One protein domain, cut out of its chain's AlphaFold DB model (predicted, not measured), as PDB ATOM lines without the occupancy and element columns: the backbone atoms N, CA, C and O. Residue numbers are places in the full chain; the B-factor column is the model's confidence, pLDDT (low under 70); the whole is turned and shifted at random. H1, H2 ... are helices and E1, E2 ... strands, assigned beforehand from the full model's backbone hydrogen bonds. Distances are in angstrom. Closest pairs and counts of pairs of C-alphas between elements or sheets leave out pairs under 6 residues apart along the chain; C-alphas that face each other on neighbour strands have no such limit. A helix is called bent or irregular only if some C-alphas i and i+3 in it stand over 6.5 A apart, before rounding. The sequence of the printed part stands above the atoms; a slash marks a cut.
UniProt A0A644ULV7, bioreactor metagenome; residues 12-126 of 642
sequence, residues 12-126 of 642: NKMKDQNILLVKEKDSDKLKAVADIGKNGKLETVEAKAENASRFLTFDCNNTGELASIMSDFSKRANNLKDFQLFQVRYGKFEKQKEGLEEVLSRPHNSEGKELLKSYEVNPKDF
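AT A GLANCE: This is residues 12 to 126 of the 642 residues of a protein of bioreactor metagenome (UniProt A0A644ULV7). Picture a strongly twisted sheet of five strands with helices on both faces: the long strand E1 runs through its middle, H1 and H3 cover one face and H2 the other. H3 and H4 fold back on each other as a helical hairpin, and H4 comes back beside the strands, its last residues meeting edge strand E5. The printed part has 115 residues, with four named helices and five named strands in the order E1 E2 E3 H1 E4 H2 E5 H3 H4, and its class is mixed, helices and strands. The sheet is branched at E1, and its neighbour pairs are antiparallel. The whole is compact and rounded, with a radius of gyration of the C-alphas of 13.5 A and spans of 36 by 35 by 25 A.

IN THESE COORDINATES: Begin at Asn 12 and read on to C-alpha 17 at (219.973, 254.346, 191.393), where E1 starts; it runs over residues 17 to 24, 22.9 A from first to last C-alpha. E2 follows at residues 30 to 36, 16.1 A long, then E3 at residues 42 to 46, 12.8 A. Next come H1, residues 49 to 54, 9.9 A, and E4, residues 57 to 59, 7.1 A. Find C-alpha 63 at (226.068, 251.506, 181.822); from there H2 runs 20.3 A to residue 76. E5 takes residues 83 to 89, 19.5 A, and H3 follows at once at residues 90 to 104, 20.1 A. H4 spans residues 110 to 119, 15.1 A, and ends at C-alpha 119 at (218.662, 240.452, 187.659). H1 and H3 are irregular: C-alphas 50 and 53 are 7.8 A apart, and C-alphas 91 and 94 are 8.5 A apart.

HOW THE PARTS SIT: Start at E1, whose pairing is staggered: E4 beside residues 17 to 19 and E2 beside residues 20 to 23 lie on one side of it, E5 beside residues 18 to 24 on the other side. Look for N 21 and O 86, 2.8 A, between E1 and E5; N 22 and O 31, 2.8 A, between E1 and E2; and N 18 and O 58, 2.8 A, between E1 and E4. E3 is an edge strand beside E2, with N 34 and O 43 at 2.8 A; E1, E2 and E3 form a meander, each strand the antiparallel neighbour of the one before. H3 is on the sheet, its closest C-alphas to E1 being those of Asn 18 and Tyr 90, 5.1 A. On the same face, H1 has a height over the sheet of 8.0 A. H1 and H3 are close but not clearly touching, with the C-alphas of Ala 49 and Glu 94 at 7.8 A. On the opposite face is H2, at a height over the sheet of 9.6 A; its closest C-alphas to E4 are those of Glu 65 and Phe 58, 6.3 A. H3, with residues 100 to 104 alone, touches H4 in a helical hairpin, at a shallow tilt of 31 degrees, opposite ways; the closest C-alphas are those of Val 103 and Gly 112, 5.5 A. H4 is on the same face as H3, and its closest C-alphas to E5 are those of Tyr 119 and Phe 86, 5.1 A. Just beyond, residues 120 to 121 pair antiparallel with residues 85 to 86 of E5. In H2 every O i to N i+4 pair is within hydrogen-bond range; in H3 9 of 11 are, in H4 5 of 6, and in H1 0 of 2, beside 2 of 3 O i to N i+3 pairs.

THE WHOLE: The two C-alphas farthest apart are those of Asn 12 and His 108, 38.4 A. The printed part has no cut and no long link; the link from H2 to E5, with 6 residues, is short, and the others are tight. The mean pLDDT of the printed part is 82.1; look for values under 70 at residues 12 to 16, 38 to 40, 61, 63 to 64, 78 and 107.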
ATOM      1  N   ASN A  12     215.093 261.719 196.572       47.88
ATOM      2  CA  ASN A  12     214.475 261.657 195.247       47.88
ATOM      3  C   ASN A  12     215.471 261.297 194.137       47.88
ATOM      4  O   ASN A  12     215.068 260.643 193.179       47.88
ATOM      5  N   LYS A  13     216.766 261.618 194.284       53.09
ATOM      6  CA  LYS A  13     217.826 261.191 193.347       53.09
ATOM      7  C   LYS A  13     218.249 259.736 193.551       53.09
ATOM      8  O   LYS A  13     218.739 259.105 192.621       53.09
ATOM      9  N   MET A  14     218.033 259.189 194.749       55.31
ATOM     10  CA  MET A  14     218.363 257.794 195.065       55.31
ATOM     11  C   MET A  14     217.409 256.791 194.398       55.31
ATOM     12  O   MET A  14     217.787 255.646 194.185       55.31
ATOM     13  N   LYS A  15     216.181 257.187 194.025       61.03
ATOM     14  CA  LYS A  15     215.191 256.273 193.415       61.03
ATOM     15  C   LYS A  15     215.595 255.763 192.027       61.03
ATOM     16  O   LYS A  15     215.222 254.641 191.677       61.03
ATOM     17  N   ASP A  16     216.394 256.539 191.297       69.19
ATOM     18  CA  ASP A  16     216.912 256.187 189.968       69.19
ATOM     19  C   ASP A  16     218.262 255.452 190.022       69.19
ATOM     20  O   ASP A  16     218.839 255.114 188.994       69.19
ATOM     21  N   GLN A  17     218.761 255.140 191.217       84.50
ATOM     22  CA  GLN A  17     219.973 254.346 191.393       84.50
ATOM     23  C   GLN A  17     219.654 252.845 191.416       84.50
ATOM     24  O   GLN A  17     218.554 252.402 191.772       84.50
ATOM     25  N   ASN A  18     220.651 252.042 191.072       89.69
ATOM     26  CA  ASN A  18     220.690 250.614 191.338       89.69
ATOM     27  C   ASN A  18     221.628 250.309 192.507       89.69
ATOM     28  O   ASN A  18     222.488 251.114 192.852       89.69
ATOM     29  N   ILE A  19     221.474 249.122 193.087       92.94
ATOM     30  CA  ILE A  19     222.419 248.538 194.041       92.94
ATOM     31  C   ILE A  19     222.793 247.125 193.612       92.94
ATOM     32  O   ILE A  19     222.061 246.481 192.855       92.94
ATOM     33  N   LEU A  20     223.907 246.630 194.151       93.81
ATOM     34  CA  LEU A  20     224.289 245.228 194.041       93.81
ATOM     35  C   LEU A  20     223.884 244.462 195.297       93.81
ATOM     36  O   LEU A  20     224.274 244.806 196.415       93.81
ATOM     37  N   LEU A  21     223.141 243.384 195.095       94.44
ATOM     38  CA  LEU A  21     222.962 242.319 196.064       94.44
ATOM     39  C   LEU A  21     223.941 241.192 195.751       94.44
ATOM     40  O   LEU A  21     224.232 240.915 194.590       94.44
ATOM     41  N   VAL A  22     224.427 240.525 196.789       93.12
ATOM     42  CA  VAL A  22     225.317 239.378 196.660       93.12
ATOM     43  C   VAL A  22     224.786 238.184 197.435       93.12
ATOM     44  O   VAL A  22     224.399 238.298 198.601       93.12
ATOM     45  N   LYS A  23     224.810 237.029 196.769       91.69
ATOM     46  CA  LYS A  23     224.713 235.705 197.374       91.69
ATOM     47  C   LYS A  23     226.127 235.166 197.561       91.69
ATOM     48  O   LYS A  23     226.850 234.975 196.583       91.69
ATOM     49  N   GLU A  24     226.526 234.942 198.806       86.50
ATOM     50  CA  GLU A  24     227.773 234.242 199.125       86.50
ATOM     51  C   GLU A  24     227.568 232.728 198.981       86.50
ATOM     52  O   GLU A  24     226.463 232.212 199.179       86.50
ATOM     53  N   LYS A  25     228.640 232.007 198.649       78.56
ATOM     54  CA  LYS A  25     228.655 230.542 198.621       78.56
ATOM     55  C   LYS A  25     228.076 229.963 199.921       78.56
ATOM     56  O   LYS A  25     228.436 230.399 201.010       78.56
ATOM     57  N   ASP A  26     227.163 229.003 199.775       77.62
ATOM     58  CA  ASP A  26     226.449 228.309 200.860       77.62
ATOM     59  C   ASP A  26     225.434 229.159 201.667       77.62
ATOM     60  O   ASP A  26     224.969 228.730 202.722       77.62
ATOM     61  N   SER A  27     225.034 230.340 201.173       79.88
ATOM     62  CA  SER A  27     223.970 231.168 201.769       79.88
ATOM     63  C   SER A  27     222.834 231.408 200.783       79.88
ATOM     64  O   SER A  27     223.088 231.896 199.694       79.88
ATOM     65  N   ASP A  28     221.579 231.193 201.181       75.12
ATOM     66  CA  ASP A  28     220.402 231.605 200.388       75.12
ATOM     67  C   ASP A  28     219.904 233.018 200.717       75.12
ATOM     68  O   ASP A  28     218.915 233.482 200.158       75.12
ATOM     69  N   LYS A  29     220.615 233.724 201.601       88.31
ATOM     70  CA  LYS A  29     220.344 235.125 201.930       88.31
ATOM     71  C   LYS A  29     221.178 236.065 201.076       88.31
ATOM     72  O   LYS A  29     222.383 235.856 200.907       88.31
ATOM     73  N   LEU A  30     220.540 237.140 200.634       93.75
ATOM     74  CA  LEU A  30     221.148 238.237 199.906       93.75
ATOM     75  C   LEU A  30     221.559 239.356 200.865       93.75
ATOM     76  O   LEU A  30     220.784 239.833 201.700       93.75
ATOM     77  N   LYS A  31     222.796 239.818 200.708       94.81
ATOM     78  CA  LYS A  31     223.315 241.015 201.381       94.81
ATOM     79  C   LYS A  31     223.530 242.122 200.362       94.81
ATOM     80  O   LYS A  31     223.799 241.838 199.199       94.81
ATOM     81  N   ALA A  32     223.442 243.376 200.790       94.50
ATOM     82  CA  ALA A  32     223.807 244.500 199.937       94.50
ATOM     83  C   ALA A  32     225.326 244.681 199.955       94.50
ATOM     84  O   ALA A  32     225.951 244.634 201.020       94.50
ATOM     85  N   VAL A  33     225.922 244.893 198.783       93.00
ATOM     86  CA  VAL A  33     227.332 245.268 198.664       93.00
ATOM     87  C   VAL A  33     227.480 246.711 199.137       93.00
ATOM     88  O   VAL A  33     226.755 247.594 198.690       93.00
ATOM     89  N   ALA A  34     228.403 246.941 200.064       89.06
ATOM     90  CA  ALA A  34     228.751 248.257 200.582       89.06
ATOM     91  C   ALA A  34     230.041 248.799 199.954       89.06
ATOM     92  O   ALA A  34     230.155 250.000 199.733       89.06
ATOM     93  N   ASP A  35     231.007 247.918 199.677       85.19
ATOM     94  CA  ASP A  35     232.281 248.267 199.044       85.19
ATOM     95  C   ASP A  35     232.970 247.013 198.464       85.19
ATOM     96  O   ASP A  35     232.607 245.875 198.779       85.19
ATOM     97  N   ILE A  36     234.002 247.217 197.645       81.00
ATOM     98  CA  ILE A  36     234.905 246.174 197.147       81.00
ATOM     99  C   ILE A  36     236.274 246.386 197.802       81.00
ATOM    100  O   ILE A  36     237.057 247.255 197.403       81.00
ATOM    101  N   GLY A  37     236.588 245.559 198.802       71.94
ATOM    102  CA  GLY A  37     237.837 245.637 199.553       71.94
ATOM    103  C   GLY A  37     239.085 245.517 198.667       71.94
ATOM    104  O   GLY A  37     239.068 244.933 197.581       71.94
ATOM    105  N   LYS A  38     240.222 246.039 199.151       63.72
ATOM    106  CA  LYS A  38     241.505 246.072 198.408       63.72
ATOM    107  C   LYS A  38     242.027 244.685 197.984       63.72
ATOM    108  O   LYS A  38     242.827 244.595 197.062       63.72
ATOM    109  N   ASN A  39     241.566 243.616 198.631       63.09
ATOM    110  CA  ASN A  39     241.883 242.214 198.332       63.09
ATOM    111  C   ASN A  39     240.811 241.501 197.479       63.09
ATOM    112  O   ASN A  39     240.831 240.275 197.390       63.09
ATOM    113  N   GLY A  40     239.833 242.241 196.948       66.62
ATOM    114  CA  GLY A  40     238.719 241.699 196.170       66.62
ATOM    115  C   GLY A  40     237.619 241.025 196.980       66.62
ATOM    116  O   GLY A  40     236.718 240.435 196.389       66.62
ATOM    117  N   LYS A  41     237.667 241.095 198.316       80.06
ATOM    118  CA  LYS A  41     236.563 240.653 199.170       80.06
ATOM    119  C   LYS A  41     235.468 241.718 199.175       80.06
ATOM    120  O   LYS A  41     235.757 242.891 199.405       80.06
ATOM    121  N   LEU A  42     234.221 241.309 198.960       84.38
ATOM    122  CA  LEU A  42     233.076 242.207 199.080       84.38
ATOM    123  C   LEU A  42     232.848 242.571 200.549       84.38
ATOM    124  O   LEU A  42     232.772 241.699 201.416       84.38
ATOM    125  N   GLU A  43     232.737 243.866 200.825       88.62
ATOM    126  CA  GLU A  43     232.177 244.346 202.078       88.62
ATOM    127  C   GLU A  43     230.661 244.373 201.924       88.62
ATOM    128  O   GLU A  43     230.133 245.005 201.012       88.62
ATOM    129  N   THR A  44     229.952 243.668 202.801       91.62
ATOM    130  CA  THR A  44     228.499 243.495 202.692       91.62
ATOM    131  C   THR A  44     227.794 243.936 203.965       91.62
ATOM    132  O   THR A  44     228.316 243.727 205.062       91.62
ATOM    133  N   VAL A  45     226.583 244.465 203.831       91.44
ATOM    134  CA  VAL A  45     225.678 244.799 204.940       91.44
ATOM    135  C   VAL A  45     224.321 244.136 204.732       91.44
ATOM    136  O   VAL A  45     223.990 243.688 203.634       91.44
ATOM    137  N   GLU A  46     223.513 244.060 205.787       92.31
ATOM    138  CA  GLU A  46     222.149 243.570 205.638       92.31
ATOM    139  C   GLU A  46     221.360 244.510 204.713       92.31
ATOM    140  O   GLU A  46     221.322 245.721 204.940       92.31
ATOM    141  N   ALA A  47     220.741 243.952 203.671       91.25
ATOM    142  CA  ALA A  47     219.901 244.700 202.742       91.25
ATOM    143  C   ALA A  47     218.561 245.045 203.418       91.25
ATOM    144  O   ALA A  47     217.587 244.304 203.266       91.25
ATOM    145  N   LYS A  48     218.571 246.126 204.207       90.12
ATOM    146  CA  LYS A  48     217.446 246.759 204.916       90.12
ATOM    147  C   LYS A  48     217.563 248.278 204.828       90.12
ATOM    148  O   LYS A  48     218.685 248.788 204.766       90.12
ATOM    149  N   ALA A  49     216.440 248.991 204.899       84.31
ATOM    150  CA  ALA A  49     216.387 250.455 204.828       84.31
ATOM    151  C   ALA A  49     217.346 251.152 205.816       84.31
ATOM    152  O   ALA A  49     217.998 252.132 205.469       84.31
ATOM    153  N   GLU A  50     217.514 250.581 207.011       86.06
ATOM    154  CA  GLU A  50     218.423 251.057 208.066       86.06
ATOM    155  C   GLU A  50     219.889 251.179 207.603       86.06
ATOM    156  O   GLU A  50     220.637 252.032 208.079       86.06
ATOM    157  N   ASN A  51     220.304 250.332 206.656       86.62
ATOM    158  CA  ASN A  51     221.665 250.286 206.125       86.62
ATOM    159  C   ASN A  51     221.800 250.968 204.760       86.62
ATOM    160  O   ASN A  51     222.888 250.937 204.184       86.62
ATOM    161  N   ALA A  52     220.735 251.576 204.228       81.56
ATOM    162  CA  ALA A  52     220.688 251.995 202.830       81.56
ATOM    163  C   ALA A  52     221.739 253.053 202.459       81.56
ATOM    164  O   ALA A  52     222.296 253.021 201.363       81.56
ATOM    165  N   SER A  53     222.121 253.907 203.414       76.75
ATOM    166  CA  SER A  53     223.213 254.886 203.270       76.75
ATOM    167  C   SER A  53     224.602 254.264 203.070       76.75
ATOM    168  O   SER A  53     225.562 254.974 202.774       76.75
ATOM    169  N   ARG A  54     224.733 252.948 203.263       82.81
ATOM    170  CA  ARG A  54     225.991 252.204 203.135       82.81
ATOM    171  C   ARG A  54     226.083 251.410 201.843       82.81
ATOM    172  O   ARG A  54     227.109 250.774 201.639       82.81
ATOM    173  N   PHE A  55     225.030 251.371 201.032       89.94
ATOM    174  CA  PHE A  55     225.014 250.556 199.825       89.94
ATOM    175  C   PHE A  55     225.893 251.182 198.745       89.94
ATOM    176  O   PHE A  55     225.882 252.396 198.537       89.94
ATOM    177  N   LEU A  56     226.614 250.333 198.021       86.62
ATOM    178  CA  LEU A  56     227.219 250.704 196.755       86.62
ATOM    179  C   LEU A  56     226.083 250.948 195.752       86.62
ATOM    180  O   LEU A  56     225.349 250.021 195.400       86.62
ATOM    181  N   THR A  57     225.927 252.205 195.344       86.88
ATOM    182  CA  THR A  57     224.906 252.666 194.396       86.88
ATOM    183  C   THR A  57     225.556 253.076 193.080       86.88
ATOM    184  O   THR A  57     226.728 253.445 193.069       86.88
ATOM    185  N   PHE A  58     224.816 252.950 191.982       83.50
ATOM    186  CA  PHE A  58     225.240 253.377 190.647       83.50
ATOM    187  C   PHE A  58     224.026 253.737 189.787       83.50
ATOM    188  O   PHE A  58     222.937 253.177 189.962       83.50
ATOM    189  N   ASP A  59     224.203 254.664 188.851       76.50
ATOM    190  CA  ASP A  59     223.119 255.215 188.040       76.50
ATOM    191  C   ASP A  59     222.530 254.153 187.095       76.50
ATOM    192  O   ASP A  59     223.240 253.428 186.394       76.50
ATOM    193  N   CYS A  60     221.197 254.056 187.051       71.69
ATOM    194  CA  CYS A  60     220.516 253.114 186.174       71.69
ATOM    195  C   CYS A  60     220.637 253.406 184.681       71.69
ATOM    196  O   CYS A  60     220.410 252.500 183.881       71.69
ATOM    197  N   ASN A  61     220.941 254.649 184.317       67.31
ATOM    198  CA  ASN A  61     221.054 255.103 182.937       67.31
ATOM    199  C   ASN A  61     222.517 255.163 182.471       67.31
ATOM    200  O   ASN A  61     222.769 255.391 181.289       67.31
ATOM    201  N   ASN A  62     223.479 254.933 183.373       70.25
ATOM    202  CA  ASN A  62     224.903 254.942 183.065       70.25
ATOM    203  C   ASN A  62     225.489 253.524 183.107       70.25
ATOM    204  O   ASN A  62     226.023 253.062 184.116       70.25
ATOM    205  N   THR A  63     225.458 252.839 181.966       64.06
ATOM    206  CA  THR A  63     226.068 251.506 181.822       64.06
ATOM    207  C   THR A  63     227.585 251.507 182.056       64.06
ATOM    208  O   THR A  63     228.159 250.451 182.314       64.06
ATOM    209  N   GLY A  64     228.247 252.670 181.983       68.62
ATOM    210  CA  GLY A  64     229.681 252.819 182.233       68.62
ATOM    211  C   GLY A  64     230.067 252.651 183.704       68.62
ATOM    212  O   GLY A  64     231.116 252.078 183.996       68.62
ATOM    213  N   GLU A  65     229.211 253.076 184.634       74.38
ATOM    214  CA  GLU A  65     229.486 252.978 186.072       74.38
ATOM    215  C   GLU A  65     229.472 251.519 186.544       74.38
ATOM    216  O   GLU A  65     230.434 251.050 187.156       74.38
ATOM    217  N   LEU A  66     228.444 250.757 186.149       80.75
ATOM    218  CA  LEU A  66     228.383 249.313 186.387       80.75
ATOM    219  C   LEU A  66     229.573 248.583 185.752       80.75
ATOM    220  O   LEU A  66     230.181 247.726 186.393       80.75
ATOM    221  N   ALA A  67     229.940 248.939 184.517       76.75
ATOM    222  CA  ALA A  67     231.087 248.342 183.840       76.75
ATOM    223  C   ALA A  67     232.405 248.609 184.583       76.75
ATOM    224  O   ALA A  67     233.237 247.709 184.697       76.75
ATOM    225  N   SER A  68     232.581 249.814 185.134       73.44
ATOM    226  CA  SER A  68     233.736 250.172 185.961       73.44
ATOM    227  C   SER A  68     233.784 249.344 187.250       73.44
ATOM    228  O   SER A  68     234.804 248.714 187.536       73.44
ATOM    229  N   ILE A  69     232.656 249.243 187.966       82.19
ATOM    230  CA  ILE A  69     232.527 248.439 189.192       82.19
ATOM    231  C   ILE A  69     232.841 246.961 188.914       82.19
ATOM    232  O   ILE A  69     233.624 246.350 189.640       82.19
ATOM    233  N   MET A  70     232.274 246.382 187.849       85.56
ATOM    234  CA  MET A  70     232.483 244.971 187.494       85.56
ATOM    235  C   MET A  70     233.904 244.685 187.003       85.56
ATOM    236  O   MET A  70     234.465 243.633 187.321       85.56
ATOM    237  N   SER A  71     234.516 245.627 186.286       75.75
ATOM    238  CA  SER A  71     235.925 245.562 185.890       75.75
ATOM    239  C   SER A  71     236.843 245.571 187.118       75.75
ATOM    240  O   SER A  71     237.734 244.727 187.233       75.75
ATOM    241  N   ASP A  72     236.606 246.475 188.070       73.75
ATOM    242  CA  ASP A  72     237.386 246.555 189.306       73.75
ATOM    243  C   ASP A  72     237.190 245.328 190.204       73.75
ATOM    244  O   ASP A  72     238.167 244.798 190.741       73.75
ATOM    245  N   PHE A  73     235.958 244.823 190.310       81.88
ATOM    246  CA  PHE A  73     235.666 243.570 191.001       81.88
ATOM    247  C   PHE A  73     236.413 242.393 190.361       81.88
ATOM    248  O   PHE A  73     237.121 241.667 191.057       81.88
ATOM    249  N   SER A  74     236.345 242.252 189.034       78.44
ATOM    250  CA  SER A  74     237.003 241.168 188.292       78.44
ATOM    251  C   SER A  74     238.526 241.187 188.411       78.44
ATOM    252  O   SER A  74     239.146 240.127 188.437       78.44
ATOM    253  N   LYS A  75     239.141 242.374 188.509       71.81
ATOM    254  CA  LYS A  75     240.593 242.518 188.719       71.81
ATOM    255  C   LYS A  75     241.039 242.078 190.110       71.81
ATOM    256  O   LYS A  75     242.142 241.561 190.256       71.81
ATOM    257  N   ARG A  76     240.232 242.362 191.136       70.88
ATOM    258  CA  ARG A  76     240.629 242.186 192.540       70.88
ATOM    259  C   ARG A  76     240.177 240.845 193.115       70.88
ATOM    260  O   ARG A  76     240.824 240.341 194.027       70.88
ATOM    261  N   ALA A  77     239.063 240.289 192.637       72.56
ATOM    262  CA  ALA A  77     238.456 239.087 193.198       72.56
ATOM    263  C   ALA A  77     239.310 237.835 192.944       72.56
ATOM    264  O   ALA A  77     239.505 237.412 191.808       72.56
ATOM    265  N   ASN A  78     239.748 237.183 194.023       65.25
ATOM    266  CA  ASN A  78     240.537 235.949 193.939       65.25
ATOM    267  C   ASN A  78     239.717 234.727 193.480       65.25
ATOM    268  O   ASN A  78     240.291 233.773 192.960       65.25
ATOM    269  N   ASN A  79     238.390 234.726 193.678       70.25
ATOM    270  CA  ASN A  79     237.517 233.627 193.255       70.25
ATOM    271  C   ASN A  79     236.097 234.105 192.911       70.25
ATOM    272  O   ASN A  79     235.198 234.126 193.749       70.25
ATOM    273  N   LEU A  80     235.879 234.459 191.643       71.69
ATOM    274  CA  LEU A  80     234.584 234.941 191.141       71.69
ATOM    275  C   LEU A  80     233.444 233.914 191.259       71.69
ATOM    276  O   LEU A  80     232.284 234.295 191.176       71.69
ATOM    277  N   LYS A  81     233.745 232.620 191.436       77.12
ATOM    278  CA  LYS A  81     232.726 231.560 191.538       77.12
ATOM    279  C   LYS A  81     232.043 231.493 192.906       77.12
ATOM    280  O   LYS A  81     231.044 230.793 193.031       77.12
ATOM    281  N   ASP A  82     232.578 232.179 193.915       82.75
ATOM    282  CA  ASP A  82     232.038 232.146 195.279       82.75
ATOM    283  C   ASP A  82     230.916 233.178 195.503       82.75
ATOM    284  O   ASP A  82     230.358 233.254 196.599       82.75
ATOM    285  N   PHE A  83     230.572 233.957 194.472       86.25
ATOM    286  CA  PHE A  83     229.573 235.018 194.537       86.25
ATOM    287  C   PHE A  83     228.597 234.929 193.361       86.25
ATOM    288  O   PHE A  83     229.011 234.710 192.223       86.25
ATOM    289  N   GLN A  84     227.314 235.170 193.628       89.81
ATOM    290  CA  GLN A  84     226.341 235.562 192.602       89.81
ATOM    291  C   GLN A  84     225.890 236.990 192.885       89.81
ATOM    292  O   GLN A  84     225.526 237.306 194.020       89.81
ATOM    293  N   LEU A  85     225.953 237.853 191.873       92.19
ATOM    294  CA  LEU A  85     225.611 239.266 191.991       92.19
ATOM    295  C   LEU A  85     224.281 239.536 191.302       92.19
ATOM    296  O   LEU A  85     224.052 239.062 190.194       92.19
ATOM    297  N   PHE A  86     223.435 240.333 191.942       93.38
ATOM    298  CA  PHE A  86     222.146 240.748 191.405       93.38
ATOM    299  C   PHE A  86     222.029 242.265 191.462       93.38
ATOM    300  O   PHE A  86     222.309 242.878 192.490       93.38
ATOM    301  N   GLN A  87     221.587 242.876 190.373       92.62
ATOM    302  CA  GLN A  87     221.317 244.303 190.304       92.62
ATOM    303  C   GLN A  87     219.839 244.563 190.557       92.62
ATOM    304  O   GLN A  87     218.989 244.067 189.827       92.62
ATOM    305  N   VAL A  88     219.523 245.395 191.546       92.12
ATOM    306  CA  VAL A  88     218.140 245.781 191.869       92.12
ATOM    307  C   VAL A  88     218.009 247.295 191.968       92.12
ATOM    308  O   VAL A  88     218.993 248.007 192.166       92.12
ATOM    309  N   ARG A  89     216.783 247.802 191.840       88.88
ATOM    310  CA  ARG A  89     216.495 249.236 191.947       88.88
ATOM    311  C   ARG A  89     216.547 249.651 193.407       88.88
ATOM    312  O   ARG A  89     215.866 249.041 194.229       88.88
ATOM    313  N   TYR A  90     217.251 250.734 193.721       87.00
ATOM    314  CA  TYR A  90     217.320 251.255 195.088       87.00
ATOM    315  C   TYR A  90     215.915 251.550 195.642       87.00
ATOM    316  O   TYR A  90     215.571 251.120 196.729       87.00
ATOM    317  N   GLY A  91     215.014 252.167 194.874       83.69
ATOM    318  CA  GLY A  91     213.644 252.414 195.356       83.69
ATOM    319  C   GLY A  91     212.785 251.158 195.603       83.69
ATOM    320  O   GLY A  91     211.679 251.278 196.121       83.69
ATOM    321  N   LYS A  92     213.238 249.963 195.194       88.31
ATOM    322  CA  LYS A  92     212.468 248.706 195.262       88.31
ATOM    323  C   LYS A  92     213.265 247.547 195.870       88.31
ATOM    324  O   LYS A  92     212.819 246.402 195.763       88.31
ATOM    325  N   PHE A  93     214.421 247.815 196.483       90.44
ATOM    326  CA  PHE A  93     215.384 246.758 196.791       90.44
ATOM    327  C   PHE A  93     214.850 245.735 197.797       90.44
ATOM    328  O   PHE A  93     215.133 244.560 197.620       90.44
ATOM    329  N   GLU A  94     214.065 246.131 198.808       91.00
ATOM    330  CA  GLU A  94     213.545 245.192 199.822       91.00
ATOM    331  C   GLU A  94     212.596 244.173 199.190       91.00
ATOM    332  O   GLU A  94     212.816 242.969 199.295       91.00
ATOM    333  N   LYS A  95     211.621 244.653 198.410       90.06
ATOM    334  CA  LYS A  95     210.676 243.789 197.692       90.06
ATOM    335  C   LYS A  95     211.372 242.908 196.649       90.06
ATOM    336  O   LYS A  95     211.009 241.750 196.470       90.06
ATOM    337  N   GLN A  96     212.354 243.457 195.928       91.81
ATOM    338  CA  GLN A  96     213.108 242.697 194.925       91.81
ATOM    339  C   GLN A  96     214.019 241.654 195.576       91.81
ATOM    340  O   GLN A  96     214.093 240.535 195.083       91.81
ATOM    341  N   LYS A  97     214.650 241.979 196.706       93.25
ATOM    342  CA  LYS A  97     215.437 241.045 197.512       93.25
ATOM    343  C   LYS A  97     214.578 239.879 197.999       93.25
ATOM    344  O   LYS A  97     214.972 238.744 197.774       93.25
ATOM    345  N   GLU A  98     213.416 240.143 198.601       90.56
ATOM    346  CA  GLU A  98     212.499 239.093 199.075       90.56
ATOM    347  C   GLU A  98     212.083 238.145 197.943       90.56
ATOM    348  O   GLU A  98     212.181 236.928 198.086       90.56
ATOM    349  N   GLY A  99     211.695 238.698 196.789       89.50
ATOM    350  CA  GLY A  99     211.339 237.893 195.620       89.50
ATOM    351  C   GLY A  99     212.510 237.061 195.087       89.50
ATOM    352  O   GLY A  99     212.332 235.897 194.735       89.50
ATOM    353  N   LEU A 100     213.723 237.623 195.053       91.19
ATOM    354  CA  LEU A 100     214.923 236.889 194.638       91.19
ATOM    355  C   LEU A 100     215.286 235.782 195.641       91.19
ATOM    356  O   LEU A 100     215.599 234.674 195.215       91.19
ATOM    357  N   GLU A 101     215.211 236.036 196.950       92.12
ATOM    358  CA  GLU A 101     215.454 235.033 198.000       92.12
ATOM    359  C   GLU A 101     214.424 233.890 197.946       92.12
ATOM    360  O   GLU A 101     214.801 232.719 198.043       92.12
ATOM    361  N   GLU A 102     213.140 234.191 197.705       88.94
ATOM    362  CA  GLU A 102     212.107 233.163 197.509       88.94
ATOM    363  C   GLU A 102     212.445 232.261 196.316       88.94
ATOM    364  O   GLU A 102     212.371 231.033 196.413       88.94
ATOM    365  N   VAL A 103     212.868 232.848 195.198       88.19
ATOM    366  CA  VAL A 103     213.237 232.087 194.002       88.19
ATOM    367  C   VAL A 103     214.515 231.273 194.221       88.19
ATOM    368  O   VAL A 103     214.572 230.112 193.812       88.19
ATOM    369  N   LEU A 104     215.514 231.830 194.913       86.69
ATOM    370  CA  LEU A 104     216.747 231.120 195.273       86.69
ATOM    371  C   LEU A 104     216.476 229.918 196.186       86.69
ATOM    372  O   LEU A 104     217.142 228.895 196.035       86.69
ATOM    373  N   SER A 105     215.456 229.992 197.049       85.75
ATOM    374  CA  SER A 105     215.019 228.864 197.886       85.75
ATOM    375  C   SER A 105     214.365 227.716 197.096       85.75
ATOM    376  O   SER A 105     214.182 226.620 197.628       85.75
ATOM    377  N   ARG A 106     214.027 227.929 195.810       84.50
ATOM    378  CA  ARG A 106     213.351 226.956 194.928       84.50
ATOM    379  C   ARG A 106     214.165 226.670 193.649       84.50
ATOM    380  O   ARG A 106     213.702 226.952 192.540       84.50
ATOM    381  N   PRO A 107     215.346 226.028 193.748       66.38
ATOM    382  CA  PRO A 107     216.318 225.900 192.651       66.38
ATOM    383  C   PRO A 107     215.863 225.052 191.444       66.38
ATOM    384  O   PRO A 107     216.555 225.005 190.423       66.38
ATOM    385  N   HIS A 108     214.709 224.381 191.522       75.56
ATOM    386  CA  HIS A 108     214.163 223.538 190.451       75.56
ATOM    387  C   HIS A 108     213.054 224.207 189.618       75.56
ATOM    388  O   HIS A 108     212.557 223.581 188.686       75.56
ATOM    389  N   ASN A 109     212.701 225.471 189.889       80.62
ATOM    390  CA  ASN A 109     211.722 226.216 189.091       80.62
ATOM    391  C   ASN A 109     212.365 226.825 187.825       80.62
ATOM    392  O   ASN A 109     213.312 227.607 187.921       80.62
ATOM    393  N   SER A 110     211.856 226.481 186.639       78.69
ATOM    394  CA  SER A 110     212.336 226.991 185.346       78.69
ATOM    395  C   SER A 110     212.041 228.483 185.154       78.69
ATOM    396  O   SER A 110     212.956 229.222 184.797       78.69
ATOM    397  N   GLU A 111     210.833 228.945 185.485       79.81
ATOM    398  CA  GLU A 111     210.459 230.371 185.444       79.81
ATOM    399  C   GLU A 111     211.297 231.196 186.431       79.81
ATOM    400  O   GLU A 111     211.780 232.285 186.121       79.81
ATOM    401  N   GLY A 112     211.555 230.632 187.615       80.94
ATOM    402  CA  GLY A 112     212.421 231.243 188.621       80.94
ATOM    403  C   GLY A 112     213.860 231.436 188.129       80.94
ATOM    404  O   GLY A 112     214.466 232.481 188.362       80.94
ATOM    405  N   LYS A 113     214.408 230.466 187.390       82.00
ATOM    406  CA  LYS A 113     215.751 230.586 186.798       82.00
ATOM    407  C   LYS A 113     215.834 231.695 185.754       82.00
ATOM    408  O   LYS A 113     216.863 232.361 185.683       82.00
ATOM    409  N   GLU A 114     214.795 231.892 184.945       82.69
ATOM    410  CA  GLU A 114     214.755 233.009 183.993       82.69
ATOM    411  C   GLU A 114     214.656 234.355 184.706       82.69
ATOM    412  O   GLU A 114     215.373 235.293 184.350       82.69
ATOM    413  N   LEU A 115     213.850 234.430 185.768       83.44
ATOM    414  CA  LEU A 115     213.754 235.636 186.576       83.44
ATOM    415  C   LEU A 115     215.106 235.985 187.208       83.44
ATOM    416  O   LEU A 115     215.553 237.115 187.048       83.44
ATOM    417  N   LEU A 116     215.802 235.032 187.841       86.25
ATOM    418  CA  LEU A 116     217.137 235.268 188.411       86.25
ATOM    419  C   LEU A 116     218.116 235.818 187.371       86.25
ATOM    420  O   LEU A 116     218.778 236.816 187.640       86.25
ATOM    421  N   LYS A 117     218.140 235.237 186.166       86.50
ATOM    422  CA  LYS A 117     219.003 235.702 185.070       86.50
ATOM    423  C   LYS A 117     218.738 237.150 184.659       86.50
ATOM    424  O   LYS A 117     219.672 237.832 184.266       86.50
ATOM    425  N   SER A 118     217.495 237.629 184.749       87.56
ATOM    426  CA  SER A 118     217.158 239.023 184.410       87.56
ATOM    427  C   SER A 118     217.725 240.056 185.395       87.56
ATOM    428  O   SER A 118     217.871 241.223 185.037       87.56
ATOM    429  N   TYR A 119     218.051 239.625 186.617       90.25
ATOM    430  CA  TYR A 119     218.662 240.452 187.659       90.25
ATOM    431  C   TYR A 119     220.159 240.165 187.831       90.25
ATOM    432  O   TYR A 119     220.864 240.976 188.427       90.25
ATOM    433  N   GLU A 120     220.640 239.013 187.366       91.25
ATOM    434  CA  GLU A 120     222.016 238.563 187.556       91.25
ATOM    435  C   GLU A 120     222.999 239.447 186.782       91.25
ATOM    436  O   GLU A 120     222.853 239.698 185.588       91.25
ATOM    437  N   VAL A 121     224.037 239.903 187.481       88.50
ATOM    438  CA  VAL A 121     225.165 240.615 186.887       88.50
ATOM    439  C   VAL A 121     226.336 239.655 186.838       88.50
ATOM    440  O   VAL A 121     226.906 239.306 187.871       88.50
ATOM    441  N   ASN A 122     226.719 239.238 185.637       86.25
ATOM    442  CA  ASN A 122     227.890 238.399 185.448       86.25
ATOM    443  C   ASN A 122     229.118 239.285 185.181       86.25
ATOM    444  O   ASN A 122     229.202 239.904 184.118       86.25
ATOM    445  N   PRO A 123     230.115 239.328 186.086       80.88
ATOM    446  CA  PRO A 123     231.297 240.174 185.907       80.88
ATOM    447  C   PRO A 123     232.066 239.892 184.609       80.88
ATOM    448  O   PRO A 123     232.746 240.773 184.095       80.88
ATOM    449  N   LYS A 124     231.942 238.682 184.045       78.88
ATOM    450  CA  LYS A 124     232.599 238.302 182.783       78.88
ATOM    451  C   LYS A 124     232.023 238.997 181.554       78.88
ATOM    452  O   LYS A 124     232.736 239.115 180.561       78.88
ATOM    453  N   ASP A 125     230.779 239.461 181.629       80.44
ATOM    454  CA  ASP A 125     230.136 240.219 180.551       80.44
ATOM    455  C   ASP A 125     230.707 241.647 180.465       80.44
ATOM    456  O   ASP A 125     230.515 242.352 179.475       80.44
ATOM    457  N   PHE A 126     231.487 242.039 181.477       73.25
ATOM    458  CA  PHE A 126     232.257 243.271 181.554       73.25
ATOM    459  C   PHE A 126     233.747 242.921 181.506       73.25
ATOM    460  O   PHE A 126     234.439 243.045 182.525       73.25
TER     461      PHE A 126